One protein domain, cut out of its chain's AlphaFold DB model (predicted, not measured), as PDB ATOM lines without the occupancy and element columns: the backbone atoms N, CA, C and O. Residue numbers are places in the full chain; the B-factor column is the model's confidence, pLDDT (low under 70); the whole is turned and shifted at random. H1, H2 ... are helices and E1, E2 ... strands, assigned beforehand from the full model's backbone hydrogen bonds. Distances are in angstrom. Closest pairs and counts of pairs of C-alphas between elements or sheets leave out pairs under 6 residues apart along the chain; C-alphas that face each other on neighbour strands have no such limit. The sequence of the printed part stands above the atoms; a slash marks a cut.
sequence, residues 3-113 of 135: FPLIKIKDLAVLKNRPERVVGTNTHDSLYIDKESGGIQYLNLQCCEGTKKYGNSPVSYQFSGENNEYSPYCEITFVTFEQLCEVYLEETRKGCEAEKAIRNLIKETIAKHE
ATOM      1  N   PHE A   3     -48.404 -37.887  49.402       94.69
ATOM      2  CA  PHE A   3     -47.782 -38.230  48.129       94.69
ATOM      3  C   PHE A   3     -46.349 -38.708  48.360       94.69
ATOM      4  O   PHE A   3     -45.620 -38.048  49.102       94.69
ATOM      5  N   PRO A   4     -45.921 -39.816  47.738       93.19
ATOM      6  CA  PRO A   4     -44.538 -40.257  47.821       93.19
ATOM      7  C   PRO A   4     -43.638 -39.329  46.997       93.19
ATOM      8  O   PRO A   4     -43.900 -39.082  45.820       93.19
ATOM      9  N   LEU A   5     -42.553 -38.855  47.601       93.19
ATOM     10  CA  LEU A   5     -41.525 -38.060  46.944       93.19
ATOM     11  C   LEU A   5     -40.253 -38.901  46.815       93.19
ATOM     12  O   LEU A   5     -39.501 -39.074  47.770       93.19
ATOM     13  N   ILE A   6     -40.018 -39.435  45.618       93.19
ATOM     14  CA  ILE A   6     -38.857 -40.286  45.342       93.19
ATOM     15  C   ILE A   6     -37.710 -39.407  44.853       93.19
ATOM     16  O   ILE A   6     -37.868 -38.652  43.892       93.19
ATOM     17  N   LYS A   7     -36.551 -39.525  45.500       93.25
ATOM     18  CA  LYS A   7     -35.334 -38.800  45.132       93.25
ATOM     19  C   LYS A   7     -34.231 -39.766  44.723       93.25
ATOM     20  O   LYS A   7     -34.185 -40.915  45.164       93.25
ATOM     21  N   ILE A   8     -33.350 -39.292  43.854       92.19
ATOM     22  CA  ILE A   8     -32.167 -40.026  43.417       92.19
ATOM     23  C   ILE A   8     -30.927 -39.143  43.477       92.19
ATOM     24  O   ILE A   8     -30.987 -37.919  43.325       92.19
ATOM     25  N   LYS A   9     -29.783 -39.805  43.617       90.69
ATOM     26  CA  LYS A   9     -28.452 -39.227  43.520       90.69
ATOM     27  C   LYS A   9     -27.686 -39.872  42.370       90.69
ATOM     28  O   LYS A   9     -27.681 -41.094  42.234       90.69
ATOM     29  N   ASP A  10     -27.049 -39.036  41.559       89.31
ATOM     30  CA  ASP A  10     -26.104 -39.442  40.516       89.31
ATOM     31  C   ASP A  10     -24.746 -39.755  41.166       89.31
ATOM     32  O   ASP A  10     -24.194 -38.935  41.906       89.31
ATOM     33  N   LEU A  11     -24.248 -40.968  40.942       86.19
ATOM     34  CA  LEU A  11     -22.982 -41.476  41.465       86.19
ATOM     35  C   LEU A  11     -21.851 -41.410  40.428       86.19
ATOM     36  O   LEU A  11     -20.684 -41.512  40.810       86.19
ATOM     37  N   ALA A  12     -22.180 -41.269  39.139       71.25
ATOM     38  CA  ALA A  12     -21.223 -41.349  38.036       71.25
ATOM     39  C   ALA A  12     -20.472 -40.027  37.819       71.25
ATOM     40  O   ALA A  12     -19.285 -40.025  37.483       71.25
ATOM     41  N   VAL A  13     -21.136 -38.891  38.038       60.75
ATOM     42  CA  VAL A  13     -20.568 -37.555  37.808       60.75
ATOM     43  C   VAL A  13     -20.253 -36.890  39.145       60.75
ATOM     44  O   VAL A  13     -21.150 -36.791  39.968       60.75
ATOM     45  N   LEU A  14     -18.996 -36.435  39.329       55.84
ATOM     46  CA  LEU A  14     -18.470 -35.554  40.399       55.84
ATOM     47  C   LEU A  14     -19.267 -35.582  41.717       55.84
ATOM     48  O   LEU A  14     -20.363 -35.041  41.760       55.84
ATOM     49  N   LYS A  15     -18.653 -36.079  42.808       55.94
ATOM     50  CA  LYS A  15     -19.172 -36.306  44.189       55.94
ATOM     51  C   LYS A  15     -20.246 -35.356  44.786       55.94
ATOM     52  O   LYS A  15     -20.821 -35.709  45.813       55.94
ATOM     53  N   ASN A  16     -20.532 -34.205  44.182       59.66
ATOM     54  CA  ASN A  16     -21.389 -33.131  44.671       59.66
ATOM     55  C   ASN A  16     -22.578 -32.766  43.758       59.66
ATOM     56  O   ASN A  16     -23.106 -31.662  43.901       59.66
ATOM     57  N   ARG A  17     -23.038 -33.622  42.830       69.81
ATOM     58  CA  ARG A  17     -24.349 -33.349  42.217       69.81
ATOM     59  C   ARG A  17     -25.448 -33.421  43.289       69.81
ATOM     60  O   ARG A  17     -25.469 -34.391  44.054       69.81
ATOM     61  N   PRO A  18     -26.323 -32.402  43.371       76.75
ATOM     62  CA  PRO A  18     -27.415 -32.413  44.328       76.75
ATOM     63  C   PRO A  18     -28.378 -33.551  44.001       76.75
ATOM     64  O   PRO A  18     -28.517 -33.970  42.848       76.75
ATOM     65  N   GLU A  19     -29.039 -34.047  45.038       88.75
ATOM     66  CA  GLU A  19     -30.158 -34.963  44.874       88.75
ATOM     67  C   GLU A  19     -31.263 -34.290  44.064       88.75
ATOM     68  O   GLU A  19     -31.465 -33.075  44.150       88.75
ATOM     69  N   ARG A  20     -31.994 -35.086  43.293       89.12
ATOM     70  CA  ARG A  20     -33.126 -34.597  42.508       89.12
ATOM     71  C   ARG A  20     -34.337 -35.491  42.674       89.12
ATOM     72  O   ARG A  20     -34.205 -36.690  42.918       89.12
ATOM     73  N   VAL A  21     -35.508 -34.897  42.505       92.75
ATOM     74  CA  VAL A  21     -36.786 -35.609  42.521       92.75
ATOM     75  C   VAL A  21     -36.960 -36.361  41.202       92.75
ATOM     76  O   VAL A  21     -36.642 -35.847  40.131       92.75
ATOM     77  N   VAL A  22     -37.443 -37.597  41.272       93.50
ATOM     78  CA  VAL A  22     -37.768 -38.388  40.083       93.50
ATOM     79  C   VAL A  22     -39.068 -37.875  39.465       93.50
ATOM     80  O   VAL A  22     -40.050 -37.658  40.169       93.50
ATOM     81  N   GLY A  23     -39.075 -37.702  38.144       91.31
ATOM     82  CA  GLY A  23     -40.186 -37.136  37.377       91.31
ATOM     83  C   GLY A  23     -39.988 -35.664  37.005       91.31
ATOM     84  O   GLY A  23     -40.819 -35.111  36.290       91.31
ATOM     85  N   THR A  24     -38.895 -35.028  37.447       90.25
ATOM     86  CA  THR A  24     -38.537 -33.659  37.033       90.25
ATOM     87  C   THR A  24     -37.663 -33.624  35.778       90.25
ATOM     88  O   THR A  24     -37.495 -32.563  35.181       90.25
ATOM     89  N   ASN A  25     -37.139 -34.772  35.333       89.44
ATOM     90  CA  ASN A  25     -36.471 -34.926  34.042       89.44
ATOM     91  C   ASN A  25     -37.340 -35.774  33.096       89.44
ATOM     92  O   ASN A  25     -37.875 -36.809  33.485       89.44
ATOM     93  N   THR A  26     -37.455 -35.354  31.833       90.19
ATOM     94  CA  THR A  26     -38.256 -36.031  30.794       90.19
ATOM     95  C   THR A  26     -37.794 -37.450  30.473       90.19
ATOM     96  O   THR A  26     -38.553 -38.228  29.903       90.19
ATOM     97  N   HIS A  27     -36.557 -37.791  30.818       93.62
ATOM     98  CA  HIS A  27     -35.974 -39.117  30.638       93.62
ATOM     99  C   HIS A  27     -36.074 -39.991  31.894       93.62
ATOM    100  O   HIS A  27     -35.516 -41.088  31.908       93.62
ATOM    101  N   ASP A  28     -36.766 -39.536  32.940       95.25
ATOM    102  CA  ASP A  28     -36.973 -40.329  34.146       95.25
ATOM    103  C   ASP A  28     -37.954 -41.471  33.905       95.25
ATOM    104  O   ASP A  28     -39.071 -41.276  33.425       95.25
ATOM    105  N   SER A  29     -37.560 -42.670  34.324       95.31
ATOM    106  CA  SER A  29     -38.442 -43.826  34.361       95.31
ATOM    107  C   SER A  29     -38.318 -44.551  35.694       95.31
ATOM    108  O   SER A  29     -37.220 -44.916  36.120       95.31
ATOM    109  N   LEU A  30     -39.461 -44.772  36.345       95.38
ATOM    110  CA  LEU A  30     -39.595 -45.713  37.452       95.38
ATOM    111  C   LEU A  30     -40.266 -46.978  36.942       95.38
ATOM    112  O   LEU A  30     -41.296 -46.919  36.270       95.38
ATOM    113  N   TYR A  31     -39.699 -48.123  37.294       94.31
ATOM    114  CA  TYR A  31     -40.253 -49.418  36.937       94.31
ATOM    115  C   TYR A  31     -40.145 -50.394  38.102       94.31
ATOM    116  O   TYR A  31     -39.295 -50.261  38.982       94.31
ATOM    117  N   ILE A  32     -41.030 -51.385  38.102       95.06
ATOM    118  CA  ILE A  32     -40.973 -52.498  39.044       95.06
ATOM    119  C   ILE A  32     -40.143 -53.593  38.387       95.06
ATOM    120  O   ILE A  32     -40.478 -54.078  37.302       95.06
ATOM    121  N   ASP A  33     -39.051 -53.973  39.033       93.44
ATOM    122  CA  ASP A  33     -38.245 -55.099  38.600       93.44
ATOM    123  C   ASP A  33     -39.011 -56.403  38.828       93.44
ATOM    124  O   ASP A  33     -39.351 -56.745  39.957       93.44
ATOM    125  N   LYS A  34     -39.286 -57.149  37.755       92.88
ATOM    126  CA  LYS A  34     -40.127 -58.355  37.824       92.88
ATOM    127  C   LYS A  34     -39.505 -59.483  38.648       92.88
ATOM    128  O   LYS A  34     -40.240 -60.318  39.157       92.88
ATOM    129  N   GLU A  35     -38.178 -59.521  38.745       91.12
ATOM    130  CA  GLU A  35     -37.453 -60.570  39.467       91.12
ATOM    131  C   GLU A  35     -37.416 -60.295  40.970       91.12
ATOM    132  O   GLU A  35     -37.785 -61.155  41.764       91.12
ATOM    133  N   SER A  36     -36.988 -59.093  41.368       90.06
ATOM    134  CA  SER A  36     -36.888 -58.730  42.787       90.06
ATOM    135  C   SER A  36     -38.186 -58.186  43.388       90.06
ATOM    136  O   SER A  36     -38.309 -58.120  44.608       90.06
ATOM    137  N   GLY A  37     -39.136 -57.744  42.559       91.50
ATOM    138  CA  GLY A  37     -40.316 -56.983  42.986       91.50
ATOM    139  C   GLY A  37     -40.002 -55.551  43.445       91.50
ATOM    140  O   GLY A  37     -40.912 -54.820  43.828       91.50
ATOM    141  N   GLY A  38     -38.730 -55.141  43.420       90.25
ATOM    142  CA  GLY A  38     -38.283 -53.831  43.879       90.25
ATOM    143  C   GLY A  38     -38.519 -52.725  42.852       90.25
ATOM    144  O   GLY A  38     -38.505 -52.956  41.642       90.25
ATOM    145  N   ILE A  39     -38.686 -51.497  43.338       92.12
ATOM    146  CA  ILE A  39     -38.709 -50.303  42.486       92.12
ATOM    147  C   ILE A  39     -37.284 -50.016  42.007       92.12
ATOM    148  O   ILE A  39     -36.326 -50.098  42.774       92.12
ATOM    149  N   GLN A  40     -37.149 -49.673  40.731       94.00
ATOM    150  CA  GLN A  40     -35.898 -49.284  40.100       94.00
ATOM    151  C   GLN A  40     -36.092 -47.996  39.304       94.00
ATOM    152  O   GLN A  40     -37.182 -47.708  38.804       94.00
ATOM    153  N   TYR A  41     -35.016 -47.230  39.191       94.69
ATOM    154  CA  TYR A  41     -34.935 -46.021  38.390       94.69
ATOM    155  C   TYR A  41     -34.036 -46.256  37.171       94.69
ATOM    156  O   TYR A  41     -32.994 -46.911  37.276       94.69
ATOM    157  N   LEU A  42     -34.426 -45.689  36.028       94.00
ATOM    158  CA  LEU A  42     -33.659 -45.672  34.787       94.00
ATOM    159  C   LEU A  42     -33.724 -44.280  34.153       94.00
ATOM    160  O   LEU A  42     -34.808 -43.740  33.939       94.00
ATOM    161  N   ASN A  43     -32.560 -43.735  33.808       93.12
ATOM    162  CA  ASN A  43     -32.439 -42.590  32.920       93.12
ATOM    163  C   ASN A  43     -32.479 -43.080  31.467       93.12
ATOM    164  O   ASN A  43     -31.549 -43.739  31.005       93.12
ATOM    165  N   LEU A  44     -33.533 -42.739  30.733       93.56
ATOM    166  CA  LEU A  44     -33.720 -43.170  29.347       93.56
ATOM    167  C   LEU A  44     -32.753 -42.505  28.355       93.56
ATOM    168  O   LEU A  44     -32.590 -43.014  27.252       93.56
ATOM    169  N   GLN A  45     -32.105 -41.395  28.719       92.62
ATOM    170  CA  GLN A  45     -31.155 -40.709  27.839       92.62
ATOM    171  C   GLN A  45     -29.819 -41.451  27.746       92.62
ATOM    172  O   GLN A  45     -29.226 -41.519  26.673       92.62
ATOM    173  N   CYS A  46     -29.332 -41.981  28.870       88.25
ATOM    174  CA  CYS A  46     -28.045 -42.678  28.945       88.25
ATOM    175  C   CYS A  46     -28.168 -44.182  29.218       88.25
ATOM    176  O   CYS A  46     -27.157 -44.875  29.230       88.25
ATOM    177  N   CYS A  47     -29.383 -44.698  29.420       88.69
ATOM    178  CA  CYS A  47     -29.643 -46.091  29.789       88.69
ATOM    179  C   CYS A  47     -28.962 -46.520  31.103       88.69
ATOM    180  O   CYS A  47     -28.680 -47.701  31.307       88.69
ATOM    181  N   GLU A  48     -28.725 -45.574  32.012       90.19
ATOM    182  CA  GLU A  48     -28.114 -45.825  33.315       90.19
ATOM    183  C   GLU A  48     -29.139 -45.684  34.445       90.19
ATOM    184  O   GLU A  48     -30.045 -44.851  34.385       90.19
ATOM    185  N   GLY A  49     -29.011 -46.488  35.499       92.00
ATOM    186  CA  GLY A  49     -30.036 -46.574  36.537       92.00
ATOM    187  C   GLY A  49     -29.534 -47.102  37.875       92.00
ATOM    188  O   GLY A  49     -28.330 -47.175  38.130       92.00
ATOM    189  N   THR A  50     -30.485 -47.472  38.732       91.94
ATOM    190  CA  THR A  50     -30.225 -48.055  40.059       91.94
ATOM    191  C   THR A  50     -30.007 -49.567  40.014       91.94
ATOM    192  O   THR A  50     -29.426 -50.131  40.941       91.94
ATOM    193  N   LYS A  51     -30.455 -50.246  38.946       89.75
ATOM    194  CA  LYS A  51     -30.263 -51.693  38.796       89.75
ATOM    195  C   LYS A  51     -28.830 -51.989  38.357       89.75
ATOM    196  O   LYS A  51     -28.361 -51.491  37.336       89.75
ATOM    197  N   LYS A  52     -28.147 -52.845  39.119       83.19
ATOM    198  CA  LYS A  52     -26.812 -53.342  38.780       83.19
ATOM    199  C   LYS A  52     -26.913 -54.456  37.736       83.19
ATOM    200  O   LYS A  52     -27.601 -55.449  37.967       83.19
ATOM    201  N   TYR A  53     -26.180 -54.325  36.635       77.19
ATOM    202  CA  TYR A  53     -26.032 -55.382  35.632       77.19
ATOM    203  C   TYR A  53     -24.607 -55.944  35.679       77.19
ATOM    204  O   TYR A  53     -23.640 -55.261  35.344       77.19
ATOM    205  N   GLY A  54     -24.467 -57.195  36.129       78.69
ATOM    206  CA  GLY A  54     -23.167 -57.860  36.260       78.69
ATOM    207  C   GLY A  54     -22.214 -57.131  37.218       78.69
ATOM    208  O   GLY A  54     -22.574 -56.822  38.354       78.69
ATOM    209  N   ASN A  55     -20.989 -56.864  36.758       77.12
ATOM    210  CA  ASN A  55     -19.950 -56.184  37.543       77.12
ATOM    211  C   ASN A  55     -19.918 -54.662  37.352       77.12
ATOM    212  O   ASN A  55     -19.100 -54.001  37.991       77.12
ATOM    213  N   SER A  56     -20.796 -54.098  36.521       74.06
ATOM    214  CA  SER A  56     -20.833 -52.654  36.305       74.06
ATOM    215  C   SER A  56     -21.245 -51.921  37.588       74.06
ATOM    216  O   SER A  56     -22.122 -52.406  38.313       74.06
ATOM    217  N   PRO A  57     -20.618 -50.777  37.914       78.75
ATOM    218  CA  PRO A  57     -21.094 -49.919  38.991       78.75
ATOM    219  C   PRO A  57     -22.487 -49.373  38.647       78.75
ATOM    220  O   PRO A  57     -22.838 -49.234  37.477       78.75
ATOM    221  N   VAL A  58     -23.288 -49.080  39.671       83.31
ATOM    222  CA  VAL A  58     -24.560 -48.369  39.489       83.31
ATOM    223  C   VAL A  58     -24.288 -46.876  39.352       83.31
ATOM    224  O   VAL A  58     -23.493 -46.322  40.112       83.31
ATOM    225  N   SER A  59     -24.949 -46.223  38.399       88.12
ATOM    226  CA  SER A  59     -24.801 -44.778  38.188       88.12
ATOM    227  C   SER A  59     -25.738 -43.956  39.059       88.12
ATOM    228  O   SER A  59     -25.501 -42.770  39.254       88.12
ATOM    229  N   TYR A  60     -26.800 -44.565  39.589       91.12
ATOM    230  CA  TYR A  60     -27.780 -43.879  40.421       91.12
ATOM    231  C   TYR A  60     -28.081 -44.662  41.693       91.12
ATOM    232  O   TYR A  60     -28.050 -45.892  41.712       91.12
ATOM    233  N   GLN A  61     -28.431 -43.933  42.748       90.75
ATOM    234  CA  GLN A  61     -28.912 -44.487  44.008       90.75
ATOM    235  C   GLN A  61     -30.143 -43.710  44.468       90.75
ATOM    236  O   GLN A  61     -30.179 -42.487  44.341       90.75
ATOM    237  N   PHE A  62     -31.144 -44.406  45.009       91.56
ATOM    238  CA  PHE A  62     -32.249 -43.740  45.695       91.56
ATOM    239  C   PHE A  62     -31.744 -43.013  46.944       91.56
ATOM    240  O   PHE A  62     -30.904 -43.540  47.675       91.56
ATOM    241  N   SER A  63     -32.266 -41.811  47.174       88.69
ATOM    242  CA  SER A  63     -32.061 -41.054  48.405       88.69
ATOM    243  C   SER A  63     -33.386 -40.853  49.133       88.69
ATOM    244  O   SER A  63     -34.468 -40.937  48.548       88.69
ATOM    245  N   GLY A  64     -33.286 -40.615  50.432       81.31
ATOM    246  CA  GLY A  64     -34.410 -40.634  51.353       81.31
ATOM    247  C   GLY A  64     -33.912 -40.523  52.785       81.31
ATOM    248  O   GLY A  64     -32.709 -40.390  53.035       81.31
ATOM    249  N   GLU A  65     -34.843 -40.541  53.724       76.94
ATOM    250  CA  GLU A  65     -34.542 -40.249  55.120       76.94
ATOM    251  C   GLU A  65     -34.026 -41.490  55.847       76.94
ATOM    252  O   GLU A  65     -34.516 -42.605  55.657       76.94
ATOM    253  N   ASN A  66     -32.998 -41.286  56.672       75.75
ATOM    254  CA  ASN A  66     -32.548 -42.283  57.627       75.75
ATOM    255  C   ASN A  66     -33.245 -41.991  58.953       75.75
ATOM    256  O   ASN A  66     -32.973 -40.968  59.577       75.75
ATOM    257  N   ASN A  67     -34.144 -42.878  59.360       76.19
ATOM    258  CA  ASN A  67     -34.869 -42.745  60.616       76.19
ATOM    259  C   ASN A  67     -34.197 -43.491  61.780       76.19
ATOM    260  O   ASN A  67     -34.807 -43.603  62.834       76.19
ATOM    261  N   GLU A  68     -32.984 -44.024  61.596       78.50
ATOM    262  CA  GLU A  68     -32.209 -44.833  62.558       78.50
ATOM    263  C   GLU A  68     -32.825 -46.197  62.932       78.50
ATOM    264  O   GLU A  68     -32.115 -47.074  63.426       78.50
ATOM    265  N   TYR A  69     -34.112 -46.419  62.659       78.56
ATOM    266  CA  TYR A  69     -34.831 -47.659  62.964       78.56
ATOM    267  C   TYR A  69     -34.845 -48.654  61.799       78.56
ATOM    268  O   TYR A  69     -35.008 -49.856  62.018       78.56
ATOM    269  N   SER A  70     -34.668 -48.172  60.569       78.12
ATOM    270  CA  SER A  70     -34.633 -48.986  59.359       78.12
ATOM    271  C   SER A  70     -33.231 -48.990  58.746       78.12
ATOM    272  O   SER A  70     -32.640 -47.928  58.552       78.12
ATOM    273  N   PRO A  71     -32.686 -50.163  58.367       76.94
ATOM    274  CA  PRO A  71     -31.460 -50.221  57.574       76.94
ATOM    275  C   PRO A  71     -31.689 -49.783  56.116       76.94
ATOM    276  O   PRO A  71     -30.739 -49.733  55.334       76.94
ATOM    277  N   TYR A  72     -32.939 -49.509  55.728       80.88
ATOM    278  CA  TYR A  72     -33.329 -49.110  54.385       80.88
ATOM    279  C   TYR A  72     -33.635 -47.619  54.317       80.88
ATOM    280  O   TYR A  72     -34.135 -47.015  55.260       80.88
ATOM    281  N   CYS A  73     -33.368 -47.044  53.150       77.31
ATOM    282  CA  CYS A  73     -33.723 -45.672  52.839       77.31
ATOM    283  C   CYS A  73     -35.243 -45.557  52.650       77.31
ATOM    284  O   CYS A  73     -35.813 -46.295  51.839       77.31
ATOM    285  N   GLU A  74     -35.898 -44.668  53.397       85.25
ATOM    286  CA  GLU A  74     -37.354 -44.516  53.351       85.25
ATOM    287  C   GLU A  74     -37.787 -43.433  52.360       85.25
ATOM    288  O   GLU A  74     -37.164 -42.376  52.240       85.25
ATOM    289  N   ILE A  75     -38.883 -43.704  51.647       88.94
ATOM    290  CA  ILE A  75     -39.509 -42.726  50.755       88.94
ATOM    291  C   ILE A  75     -40.216 -41.683  51.619       88.94
ATOM    292  O   ILE A  75     -41.147 -42.016  52.352       88.94
ATOM    293  N   THR A  76     -39.814 -40.420  51.494       89.56
ATOM    294  CA  THR A  76     -40.495 -39.305  52.156       89.56
ATOM    295  C   THR A  76     -41.902 -39.139  51.581       89.56
ATOM    296  O   THR A  76     -42.090 -39.103  50.364       89.56
ATOM    297  N   PHE A  77     -42.897 -38.992  52.454       93.25
ATOM    298  CA  PHE A  77     -44.262 -38.647  52.069       93.25
ATOM    299  C   PHE A  77     -44.548 -37.188  52.403       93.25
ATOM    300  O   PHE A  77     -44.268 -36.736  53.511       93.25
ATOM    301  N   VAL A  78     -45.137 -36.464  51.457       94.00
ATOM    302  CA  VAL A  78     -45.432 -35.032  51.585       94.00
ATOM    303  C   VAL A  78     -46.926 -34.757  51.445       94.00
ATOM    304  O   VAL A  78     -47.662 -35.538  50.834       94.00
ATOM    305  N   THR A  79     -47.397 -33.648  52.014       97.56
ATOM    306  CA  THR A  79     -48.763 -33.165  51.773       97.56
ATOM    307  C   THR A  79     -48.900 -32.588  50.363       97.56
ATOM    308  O   THR A  79     -47.919 -32.413  49.639       97.56
ATOM    309  N   PHE A  80     -50.132 -32.279  49.954       96.06
ATOM    310  CA  PHE A  80     -50.371 -31.636  48.663       96.06
ATOM    311  C   PHE A  80     -49.715 -30.251  48.581       96.06
ATOM    312  O   PHE A  80     -49.127 -29.897  47.565       96.06
ATOM    313  N   GLU A  81     -49.785 -29.479  49.662       97.19
ATOM    314  CA  GLU A  81     -49.212 -28.137  49.758       97.19
ATOM    315  C   GLU A  81     -47.689 -28.191  49.600       97.19
ATOM    316  O   GLU A  81     -47.128 -27.473  48.776       97.19
ATOM    317  N   GLN A  82     -47.039 -29.124  50.299       95.88
ATOM    318  CA  GLN A  82     -45.601 -29.370  50.172       95.88
ATOM    319  C   GLN A  82     -45.220 -29.847  48.762       95.88
ATOM    320  O   GLN A  82     -44.194 -29.439  48.223       95.88
ATOM    321  N   LEU A  83     -46.047 -30.682  48.126       94.88
ATOM    322  CA  LEU A  83     -45.820 -31.098  46.741       94.88
ATOM    323  C   LEU A  83     -45.870 -29.903  45.773       94.88
ATOM    324  O   LEU A  83     -45.037 -29.806  44.872       94.88
ATOM    325  N   CYS A  84     -46.812 -28.976  45.970       95.25
ATOM    326  CA  CYS A  84     -46.889 -27.737  45.196       95.25
ATOM    327  C   CYS A  84     -45.646 -26.855  45.395       95.25
ATOM    328  O   CYS A  84     -45.142 -26.288  44.425       95.25
ATOM    329  N   GLU A  85     -45.119 -26.762  46.618       95.75
ATOM    330  CA  GLU A  85     -43.871 -26.039  46.899       95.75
ATOM    331  C   GLU A  85     -42.684 -26.647  46.142       95.75
ATOM    332  O   GLU A  85     -41.957 -25.918  45.461       95.75
ATOM    333  N   VAL A  86     -42.542 -27.978  46.173       92.75
ATOM    334  CA  VAL A  86     -41.504 -28.701  45.418       92.75
ATOM    335  C   VAL A  86     -41.640 -28.442  43.915       92.75
ATOM    336  O   VAL A  86     -40.650 -28.142  43.250       92.75
ATOM    337  N   TYR A  87     -42.859 -28.502  43.371       93.06
ATOM    338  CA  TYR A  87     -43.109 -28.218  41.955       93.06
ATOM    339  C   TYR A  87     -42.659 -26.804  41.556       93.06
ATOM    340  O   TYR A  87     -41.994 -26.623  40.531       93.06
ATOM    341  N   LEU A  88     -42.992 -25.795  42.366       95.19
ATOM    342  CA  LEU A  88     -42.598 -24.410  42.110       95.19
ATOM    343  C   LEU A  88     -41.080 -24.215  42.212       95.19
ATOM    344  O   LEU A  88     -40.506 -23.458  41.426       95.19
ATOM    345  N   GLU A  89     -40.423 -24.887  43.158       93.00
ATOM    346  CA  GLU A  89     -38.969 -24.838  43.309       93.00
ATOM    347  C   GLU A  89     -38.250 -25.445  42.098       93.00
ATOM    348  O   GLU A  89     -37.366 -24.806  41.522       93.00
ATOM    349  N   GLU A  90     -38.660 -26.637  41.663       89.88
ATOM    350  CA  GLU A  90     -38.061 -27.321  40.513       89.88
ATOM    351  C   GLU A  90     -38.321 -26.564  39.205       89.88
ATOM    352  O   GLU A  90     -37.418 -26.424  38.379       89.88
ATOM    353  N   THR A  91     -39.510 -25.972  39.052       91.00
ATOM    354  CA  THR A  91     -39.826 -25.098  37.912       91.00
ATOM    355  C   THR A  91     -38.889 -23.891  37.870       91.00
ATOM    356  O   THR A  91     -38.335 -23.569  36.818       91.00
ATOM    357  N   ARG A  92     -38.653 -23.240  39.018       93.56
ATOM    358  CA  ARG A  92     -37.737 -22.096  39.108       93.56
ATOM    359  C   ARG A  92     -36.314 -22.486  38.705       93.56
ATOM    360  O   ARG A  92     -35.730 -21.806  37.864       93.56
ATOM    361  N   LYS A  93     -35.790 -23.593  39.244       89.94
ATOM    362  CA  LYS A  93     -34.459 -24.121  38.886       89.94
ATOM    363  C   LYS A  93     -34.357 -24.424  37.390       89.94
ATOM    364  O   LYS A  93     -33.358 -24.075  36.764       89.94
ATOM    365  N   GLY A  94     -35.398 -25.023  36.809       87.50
ATOM    366  CA  GLY A  94     -35.484 -25.287  35.372       87.50
ATOM    367  C   GLY A  94     -35.393 -24.007  34.540       87.50
ATOM    368  O   GLY A  94     -34.564 -23.919  33.635       87.50
ATOM    369  N   CYS A  95     -36.171 -22.979  34.891       92.06
ATOM    370  CA  CYS A  95     -36.126 -21.683  34.210       92.06
ATOM    371  C   CYS A  95     -34.763 -20.984  34.349       92.06
ATOM    372  O   CYS A  95     -34.284 -20.373  33.394       92.06
ATOM    373  N   GLU A  96     -34.127 -21.056  35.522       93.69
ATOM    374  CA  GLU A  96     -32.791 -20.489  35.749       93.69
ATOM    375  C   GLU A  96     -31.726 -21.185  34.894       93.69
ATOM    376  O   GLU A  96     -30.931 -20.510  34.233       93.69
ATOM    377  N   ALA A  97     -31.750 -22.519  34.841       88.25
ATOM    378  CA  ALA A  97     -30.852 -23.304  34.000       88.25
ATOM    379  C   ALA A  97     -31.066 -23.010  32.506       88.25
ATOM    380  O   ALA A  97     -30.103 -22.777  31.774       88.25
ATOM    381  N   GLU A  98     -32.320 -22.945  32.053       91.50
ATOM    382  CA  GLU A  98     -32.645 -22.613  30.665       91.50
ATOM    383  C   GLU A  98     -32.174 -21.200  30.298       91.50
ATOM    384  O   GLU A  98     -31.579 -20.989  29.238       91.50
ATOM    385  N   LYS A  99     -32.380 -20.222  31.187       94.88
ATOM    386  CA  LYS A  99     -31.889 -18.852  31.001       94.88
ATOM    387  C   LYS A  99     -30.366 -18.820  30.863       94.88
ATOM    388  O   LYS A  99     -29.859 -18.123  29.984       94.88
ATOM    389  N   ALA A 100     -29.644 -19.574  31.693       94.06
ATOM    390  CA  ALA A 100     -28.188 -19.666  31.621       94.06
ATOM    391  C   ALA A 100     -27.724 -20.248  30.275       94.06
ATOM    392  O   ALA A 100     -26.858 -19.666  29.621       94.06
ATOM    393  N   ILE A 101     -28.356 -21.332  29.812       92.44
ATOM    394  CA  ILE A 101     -28.055 -21.947  28.510       92.44
ATOM    395  C   ILE A 101     -28.340 -20.970  27.364       92.44
ATOM    396  O   ILE A 101     -27.498 -20.784  26.489       92.44
ATOM    397  N   ARG A 102     -29.495 -20.295  27.377       93.00
ATOM    398  CA  ARG A 102     -29.855 -19.306  26.346       93.00
ATOM    399  C   ARG A 102     -28.842 -18.164  26.266       93.00
ATOM    400  O   ARG A 102     -28.532 -17.715  25.166       93.00
ATOM    401  N   ASN A 103     -28.328 -17.696  27.401       95.12
ATOM    402  CA  ASN A 103     -27.285 -16.672  27.425       95.12
ATOM    403  C   ASN A 103     -25.973 -17.192  26.826       95.12
ATOM    404  O   ASN A 103     -25.402 -16.529  25.966       95.12
ATOM    405  N   LEU A 104     -25.552 -18.405  27.193       95.31
ATOM    406  CA  LEU A 104     -24.349 -19.029  26.639       95.31
ATOM    407  C   LEU A 104     -24.443 -19.228  25.117       95.31
ATOM    408  O   LEU A 104     -23.475 -18.988  24.398       95.31
ATOM    409  N   ILE A 105     -25.614 -19.632  24.613       93.44
ATOM    410  CA  ILE A 105     -25.866 -19.759  23.172       93.44
ATOM    411  C   ILE A 105     -25.699 -18.401  22.485       93.44
ATOM    412  O   ILE A 105     -24.996 -18.319  21.483       93.44
ATOM    413  N   LYS A 106     -26.285 -17.328  23.034       95.06
ATOM    414  CA  LYS A 106     -26.135 -15.972  22.476       95.06
ATOM    415  C   LYS A 106     -24.676 -15.524  22.429       95.06
ATOM    416  O   LYS A 106     -24.240 -15.003  21.412       95.06
ATOM    417  N   GLU A 107     -23.926 -15.749  23.506       95.44
ATOM    418  CA  GLU A 107     -22.495 -15.427  23.553       95.44
ATOM    419  C   GLU A 107     -21.692 -16.237  22.531       95.44
ATOM    420  O   GLU A 107     -20.755 -15.722  21.928       95.44
ATOM    421  N   THR A 108     -22.063 -17.499  22.326       94.12
ATOM    422  CA  THR A 108     -21.400 -18.389  21.367       94.12
ATOM    423  C   THR A 108     -21.683 -17.963  19.928       94.12
ATOM    424  O   THR A 108     -20.754 -17.917  19.129       94.12
ATOM    425  N   ILE A 109     -22.930 -17.597  19.610       94.25
ATOM    426  CA  ILE A 109     -23.312 -17.060  18.294       94.25
ATOM    427  C   ILE A 109     -22.564 -15.752  18.018       94.25
ATOM    428  O   ILE A 109     -21.921 -15.638  16.985       94.25
ATOM    429  N   ALA A 110     -22.543 -14.813  18.970       93.81
ATOM    430  CA  ALA A 110     -21.832 -13.546  18.794       93.81
ATOM    431  C   ALA A 110     -20.320 -13.742  18.572       93.81
ATOM    432  O   ALA A 110     -19.718 -13.073  17.739       93.81
ATOM    433  N   LYS A 111     -19.692 -14.685  19.291       92.44
ATOM    434  CA  LYS A 111     -18.283 -15.045  19.060       92.44
ATOM    435  C   LYS A 111     -18.070 -15.697  17.697       92.44
ATOM    436  O   LYS A 111     -17.045 -15.461  17.072       92.44
ATOM    437  N   HIS A 112     -19.006 -16.528  17.253       88.81
ATOM    438  CA  HIS A 112     -18.945 -17.154  15.938       88.81
ATOM    439  C   HIS A 112     -19.012 -16.109  14.816       88.81
ATOM    440  O   HIS A 112     -18.173 -16.147  13.923       88.81
ATOM    441  N   GLU A 113     -19.930 -15.143  14.912       89.81
ATOM    442  CA  GLU A 113     -20.045 -14.017  13.972       89.81
ATOM    443  C   GLU A 113     -18.761 -13.173  13.941       89.81
ATOM    444  O   GLU A 113     -18.238 -12.896  12.867       89.81
TER     445      GLU A 113
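Overview. This is residues 3 to 113 of the 135 residues of an uncharacterized protein of uncultured Clostridium sp (UniProt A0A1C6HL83). A loose body of short paired strands and long loops has one long helix, H1, leaving it at the end where E1 and E6 pair; H1 diverges from the body like one arm of a V, and its residues 95 to 113 stick out free. In the body E1 runs on into E2, with E6 paired to E1 and E5 to E2, while E3 and E4 form a separate hairpin. The printed part has 111 residues, with the named elements in the order E1, E2, E3, E4, E5, E6, H1; the three sheets, E1 - E6, E2 - E5 and E3 - E4, have two strands each and are antiparallel, and the class is mixed, helices and strands. The whole is loose, with a radius of gyration of the C-alphas of 17.3 A, and the C-alphas span 58 by 41 by 25 A, the helical arm making much of the length.

Along the chain. E1, residues 3 to 5, begins at C-alpha 3 (-47.782, -38.230, 48.129) and is 6.4 A long. E2, residues 7 to 10, is 10.3 A long. E3, residues 28 to 32, measures 13.7 A, and E4, residues 39 to 43, measures 13.8 A. E5, residues 60 to 63, is 9.5 A long, and E6, residues 76 to 78, is 6.6 A long. H1, residues 80 to 113, runs 49.3 A from C-alpha 80 (-50.371, -31.636, 48.663) to C-alpha 113 (-20.045, -14.017, 13.972).

Arrangement. E1 runs on into E2 across a break of 1 residue, at 13 degrees. E1 and E6 are antiparallel neighbours at 135 degrees, with N 3 and O 78 within hydrogen-bond range at 2.8 A. E2 and E5 are antiparallel at 144 degrees, with N 9 and O 61 at 2.8 A. Residues 7 to 8 of E2 also pair, antiparallel, with residues 20 to 21. The hairpin of E3 and E4 stands at 151 degrees, with N 40 and O 31 at 2.8 A. The closest C-alphas of E4 and E5, those of Tyr 41 and Tyr 60, are 7.7 A apart. E2 and E4 are only just apart, at 8.3 A. The closest C-alphas of E1 and H1, those of Phe 3 and Phe 80, are 7.1 A apart. H1 is apart from E2, E3, E4 and E5, and within it every O i to N i+4 pair is within hydrogen-bond range.

Size, cuts and confidence. The C-alphas farthest apart, those of Tyr 69 and Glu 113, are 61.2 A apart. Without residues 95 to 113, the body has 92 residues and spans 41 by 34 by 27 A. The printed part has no cut. The links from E2 to E3, E4 to E5 and E5 to E6 are long. The mean pLDDT of the printed part is 88.4, and residues 13 to 17 are under 70.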